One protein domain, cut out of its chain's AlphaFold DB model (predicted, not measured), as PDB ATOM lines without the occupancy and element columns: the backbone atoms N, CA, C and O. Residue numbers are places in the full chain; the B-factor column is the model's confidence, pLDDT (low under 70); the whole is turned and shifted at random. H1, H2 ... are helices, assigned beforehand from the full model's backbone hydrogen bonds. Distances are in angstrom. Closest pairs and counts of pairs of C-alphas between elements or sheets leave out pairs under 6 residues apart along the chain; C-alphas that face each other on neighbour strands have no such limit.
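AT A GLANCE: This is residues 58 to 99 of the 187 residues of the protein "SexM" of Syzygites megalocarpus (UniProt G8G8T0). Two helices meet near their ends as an open V: from Ser 58 the shorter H1 runs to the corner, and the longer H2 leads away from it, with a short tail, residues 95 to 99, at its far end. The space between the arms is empty. The printed part has 42 residues, with two named helices, H1 then H2, and no named strand; the class is all helix. It is only just extended, close to loose, with a radius of gyration of the C-alphas of 14.0 A, and flat, spanning 35 by 26 by 11 A.

HOW THE PARTS SIT: Look first at H1, residues 58 to 71, then at H2, residues 74 to 94; a tight link of 2 residues joins them. They are close but not clearly touching: their closest C-alphas, those of Trp 69 and Arg 77, are 7.5 A apart. They run opposite ways at a steep tilt of 58 degrees. In H1 and H2 every O i to N i+4 pair is within hydrogen-bond range.

IN THESE COORDINATES: Find C-alpha 58 at (-7.824, 39.030, -34.509); H1 runs 20.1 A to C-alpha 71. H2 runs 30.0 A from C-alpha 74 to C-alpha 94 at (11.432, 55.980, -20.797).

THE WHOLE: The two C-alphas farthest apart, those of Asn 71 and Glu 97, are 37.1 A apart. The printed part has no cut, and no printed residue is under 70 in pLDDT.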
ATOM      1  N   SER A  58      -8.046  38.049 -35.592       79.19
ATOM      2  CA  SER A  58      -7.824  39.030 -34.509       79.19
ATOM      3  C   SER A  58      -9.074  39.881 -34.222       79.19
ATOM      4  O   SER A  58      -9.315  40.291 -33.083       79.19
ATOM      5  N   LYS A  59      -9.906  40.087 -35.253       82.88
ATOM      6  CA  LYS A  59     -11.234  40.702 -35.178       82.88
ATOM      7  C   LYS A  59     -12.171  39.982 -34.205       82.88
ATOM      8  O   LYS A  59     -12.754  40.645 -33.358       82.88
ATOM      9  N   ASP A  60     -12.323  38.670 -34.329       81.62
ATOM     10  CA  ASP A  60     -13.280  37.902 -33.533       81.62
ATOM     11  C   ASP A  60     -12.780  37.729 -32.102       81.62
ATOM     12  O   ASP A  60     -13.532  37.991 -31.171       81.62
ATOM     13  N   PHE A  61     -11.477  37.497 -31.914       83.31
ATOM     14  CA  PHE A  61     -10.879  37.519 -30.576       83.31
ATOM     15  C   PHE A  61     -11.105  38.862 -29.863       83.31
ATOM     16  O   PHE A  61     -11.449  38.907 -28.685       83.31
ATOM     17  N   SER A  62     -10.967  39.979 -30.584       88.56
ATOM     18  CA  SER A  62     -11.193  41.307 -29.998       88.56
ATOM     19  C   SER A  62     -12.662  41.560 -29.643       88.56
ATOM     20  O   SER A  62     -12.919  42.304 -28.701       88.56
ATOM     21  N   LYS A  63     -13.618  40.945 -30.353       88.62
ATOM     22  CA  LYS A  63     -15.039  41.001 -29.975       88.62
ATOM     23  C   LYS A  63     -15.288  40.217 -28.690       88.62
ATOM     24  O   LYS A  63     -15.799  40.799 -27.741       88.62
ATOM     25  N   THR A  64     -14.852  38.955 -28.643       87.62
ATOM     26  CA  THR A  64     -15.030  38.078 -27.476       87.62
ATOM     27  C   THR A  64     -14.409  38.694 -26.227       87.62
ATOM     28  O   THR A  64     -15.082  38.868 -25.219       87.62
ATOM     29  N   VAL A  65     -13.154  39.147 -26.299       89.69
ATOM     30  CA  VAL A  65     -12.501  39.812 -25.159       89.69
ATOM     31  C   VAL A  65     -13.195  41.130 -24.795       89.69
ATOM     32  O   VAL A  65     -13.238  41.496 -23.624       89.69
ATOM     33  N   GLY A  66     -13.762  41.846 -25.769       92.88
ATOM     34  CA  GLY A  66     -14.550  43.056 -25.523       92.88
ATOM     35  C   GLY A  66     -15.863  42.795 -24.777       92.88
ATOM     36  O   GLY A  66     -16.303  43.637 -23.998       92.88
ATOM     37  N   GLU A  67     -16.498  41.647 -24.996       92.38
ATOM     38  CA  GLU A  67     -17.639  41.180 -24.198       92.38
ATOM     39  C   GLU A  67     -17.197  40.781 -22.796       92.38
ATOM     40  O   GLU A  67     -17.753  41.288 -21.825       92.38
ATOM     41  N   MET A  68     -16.128  39.985 -22.687       89.38
ATOM     42  CA  MET A  68     -15.573  39.590 -21.393       89.38
ATOM     43  C   MET A  68     -15.211  40.810 -20.543       89.38
ATOM     44  O   MET A  68     -15.580  40.856 -19.385       89.38
ATOM     45  N   TRP A  69     -14.539  41.820 -21.106       93.38
ATOM     46  CA  TRP A  69     -14.154  43.037 -20.377       93.38
ATOM     47  C   TRP A  69     -15.353  43.817 -19.824       93.38
ATOM     48  O   TRP A  69     -15.273  44.372 -18.733       93.38
ATOM     49  N   ARG A  70     -16.465  43.876 -20.571       94.12
ATOM     50  CA  ARG A  70     -17.682  44.575 -20.123       94.12
ATOM     51  C   ARG A  70     -18.369  43.863 -18.963       94.12
ATOM     52  O   ARG A  70     -18.941  44.541 -18.120       94.12
ATOM     53  N   ASN A  71     -18.288  42.536 -18.939       92.19
ATOM     54  CA  ASN A  71     -18.908  41.689 -17.922       92.19
ATOM     55  C   ASN A  71     -17.934  41.291 -16.798       92.19
ATOM     56  O   ASN A  71     -18.306  40.536 -15.906       92.19
ATOM     57  N   GLU A  72     -16.683  41.752 -16.855       91.25
ATOM     58  CA  GLU A  72     -15.656  41.435 -15.864       91.25
ATOM     59  C   GLU A  72     -15.911  42.205 -14.563       91.25
ATOM     60  O   GLU A  72     -16.431  43.326 -14.580       91.25
ATOM     61  N   LYS A  73     -15.510  41.612 -13.433       90.44
ATOM     62  CA  LYS A  73     -15.679  42.227 -12.108       90.44
ATOM     63  C   LYS A  73     -15.005  43.600 -12.044       90.44
ATOM     64  O   LYS A  73     -13.908  43.794 -12.579       90.44
ATOM     65  N   ASP A  74     -15.632  44.539 -11.334       90.44
ATOM     66  CA  ASP A  74     -15.111  45.902 -11.197       90.44
ATOM     67  C   ASP A  74     -13.712  45.932 -10.561       90.44
ATOM     68  O   ASP A  74     -12.872  46.721 -10.994       90.44
ATOM     69  N   ASP A  75     -13.414  45.023  -9.627       87.69
ATOM     70  CA  ASP A  75     -12.089  44.900  -9.004       87.69
ATOM     71  C   ASP A  75     -10.999  44.541 -10.019       87.69
ATOM     72  O   ASP A  75      -9.928  45.150 -10.049       87.69
ATOM     73  N   ILE A  76     -11.294  43.595 -10.914       86.69
ATOM     74  CA  ILE A  76     -10.371  43.174 -11.971       86.69
ATOM     75  C   ILE A  76     -10.193  44.317 -12.973       86.69
ATOM     76  O   ILE A  76      -9.072  44.640 -13.366       86.69
ATOM     77  N   ARG A  77     -11.277  44.997 -13.360       88.94
ATOM     78  CA  ARG A  77     -11.171  46.184 -14.216       88.94
ATOM     79  C   ARG A  77     -10.299  47.259 -13.571       88.94
ATOM     80  O   ARG A  77      -9.422  47.801 -14.244       88.94
ATOM     81  N   LYS A  78     -10.508  47.544 -12.283       91.38
ATOM     82  CA  LYS A  78      -9.719  48.508 -11.504       91.38
ATOM     83  C   LYS A  78      -8.242  48.124 -11.485       91.38
ATOM     84  O   LYS A  78      -7.404  48.978 -11.752       91.38
ATOM     85  N   TYR A  79      -7.925  46.849 -11.276       91.25
ATOM     86  CA  TYR A  79      -6.559  46.336 -11.361       91.25
ATOM     87  C   TYR A  79      -5.898  46.657 -12.713       91.25
ATOM     88  O   TYR A  79      -4.828  47.263 -12.760       91.25
ATOM     89  N   PHE A  80      -6.567  46.359 -13.831       90.56
ATOM     90  CA  PHE A  80      -6.024  46.668 -15.159       90.56
ATOM     91  C   PHE A  80      -5.936  48.174 -15.452       90.56
ATOM     92  O   PHE A  80      -5.077  48.585 -16.235       90.56
ATOM     93  N   HIS A  81      -6.784  49.003 -14.836       91.75
ATOM     94  CA  HIS A  81      -6.643  50.461 -14.886       91.75
ATOM     95  C   HIS A  81      -5.365  50.931 -14.187       91.75
ATOM     96  O   HIS A  81      -4.586  51.657 -14.798       91.75
ATOM     97  N   LEU A  82      -5.094  50.439 -12.976       91.69
ATOM     98  CA  LEU A  82      -3.867  50.761 -12.244       91.69
ATOM     99  C   LEU A  82      -2.609  50.317 -13.012       91.69
ATOM    100  O   LEU A  82      -1.641  51.071 -13.116       91.69
ATOM    101  N   LEU A  83      -2.632  49.125 -13.621       89.88
ATOM    102  CA  LEU A  83      -1.535  48.663 -14.478       89.88
ATOM    103  C   LEU A  83      -1.330  49.556 -15.712       89.88
ATOM    104  O   LEU A  83      -0.196  49.785 -16.130       89.88
ATOM    105  N   ALA A  84      -2.408  50.068 -16.306       92.25
ATOM    106  CA  ALA A  84      -2.314  50.973 -17.449       92.25
ATOM    107  C   ALA A  84      -1.724  52.335 -17.065       92.25
ATOM    108  O   ALA A  84      -0.951  52.907 -17.836       92.25
ATOM    109  N   ASP A  85      -2.055  52.837 -15.876       92.81
ATOM    110  CA  ASP A  85      -1.471  54.068 -15.347       92.81
ATOM    111  C   ASP A  85       0.027  53.892 -15.090       92.81
ATOM    112  O   ASP A  85       0.829  54.734 -15.503       92.81
ATOM    113  N   ARG A  86       0.429  52.747 -14.528       90.88
ATOM    114  CA  ARG A  86       1.842  52.376 -14.390       90.88
ATOM    115  C   ARG A  86       2.556  52.347 -15.743       90.88
ATOM    116  O   ARG A  86       3.581  53.006 -15.895       90.88
ATOM    117  N   GLU A  87       2.004  51.645 -16.732       93.94
ATOM    118  CA  GLU A  87       2.572  51.563 -18.086       93.94
ATOM    119  C   GLU A  87       2.727  52.959 -18.711       93.94
ATOM    120  O   GLU A  87       3.742  53.260 -19.339       93.94
ATOM    121  N   LYS A  88       1.749  53.851 -18.516       92.88
ATOM    122  CA  LYS A  88       1.811  55.244 -18.981       92.88
ATOM    123  C   LYS A  88       2.946  56.022 -18.308       92.88
ATOM    124  O   LYS A  88       3.655  56.769 -18.989       92.88
ATOM    125  N   ILE A  89       3.118  55.866 -16.995       93.38
ATOM    126  CA  ILE A  89       4.186  56.530 -16.238       93.38
ATOM    127  C   ILE A  89       5.556  55.999 -16.673       93.38
ATOM    128  O   ILE A  89       6.442  56.790 -16.993       93.38
ATOM    129  N   GLU A  90       5.731  54.679 -16.734       93.06
ATOM    130  CA  GLU A  90       6.976  54.047 -17.188       93.06
ATOM    131  C   GLU A  90       7.323  54.455 -18.624       93.06
ATOM    132  O   GLU A  90       8.473  54.783 -18.918       93.06
ATOM    133  N   HIS A  91       6.327  54.518 -19.511       95.31
ATOM    134  CA  HIS A  91       6.508  54.974 -20.888       95.31
ATOM    135  C   HIS A  91       6.960  56.433 -20.956       95.31
ATOM    136  O   HIS A  91       7.902  56.737 -21.684       95.31
ATOM    137  N   THR A  92       6.362  57.310 -20.148       93.19
ATOM    138  CA  THR A  92       6.727  58.735 -20.082       93.19
ATOM    139  C   THR A  92       8.143  58.923 -19.536       93.19
ATOM    140  O   THR A  92       8.905  59.722 -20.071       93.19
ATOM    141  N   LYS A  93       8.538  58.141 -18.520       94.00
ATOM    142  CA  LYS A  93       9.914  58.128 -17.991       94.00
ATOM    143  C   LYS A  93      10.921  57.638 -19.030       94.00
ATOM    144  O   LYS A  93      12.005  58.197 -19.153       94.00
ATOM    145  N   LYS A  94      10.568  56.589 -19.777       94.00
ATOM    146  CA  LYS A  94      11.432  55.980 -20.797       94.00
ATOM    147  C   LYS A  94      11.541  56.826 -22.067       94.00
ATOM    148  O   LYS A  94      12.570  56.792 -22.736       94.00
ATOM    149  N   TYR A  95      10.484  57.558 -22.407       92.31
ATOM    150  CA  TYR A  95      10.372  58.357 -23.622       92.31
ATOM    151  C   TYR A  95       9.849  59.768 -23.300       92.31
ATOM    152  O   TYR A  95       8.721  60.100 -23.672       92.31
ATOM    153  N   PRO A  96      10.653  60.621 -22.640       93.31
ATOM    154  CA  PRO A  96      10.217  61.954 -22.211       93.31
ATOM    155  C   PRO A  96       9.820  62.872 -23.379       93.31
ATOM    156  O   PRO A  96       8.949  63.721 -23.234       93.31
ATOM    157  N   GLU A  97      10.400  62.670 -24.565       92.44
ATOM    158  CA  GLU A  97      10.080  63.427 -25.786       92.44
ATOM    159  C   GLU A  97       8.910  62.830 -26.592       92.44
ATOM    160  O   GLU A  97       8.597  63.276 -27.701       92.44
ATOM    161  N   TYR A  98       8.259  61.780 -26.085       93.69
ATOM    162  CA  TYR A  98       7.187  61.122 -26.815       93.69
ATOM    163  C   TYR A  98       5.971  62.036 -26.996       93.69
ATOM    164  O   TYR A  98       5.358  62.498 -26.036       93.69
ATOM    165  N   LYS A  99       5.535  62.194 -28.252       91.75
ATOM    166  CA  LYS A  99       4.293  62.891 -28.595       91.75
ATOM    167  C   LYS A  99       3.389  62.038 -29.474       91.75
ATOM    168  O   LYS A  99       3.795  61.512 -30.516       91.75
TER     169      LYS A  99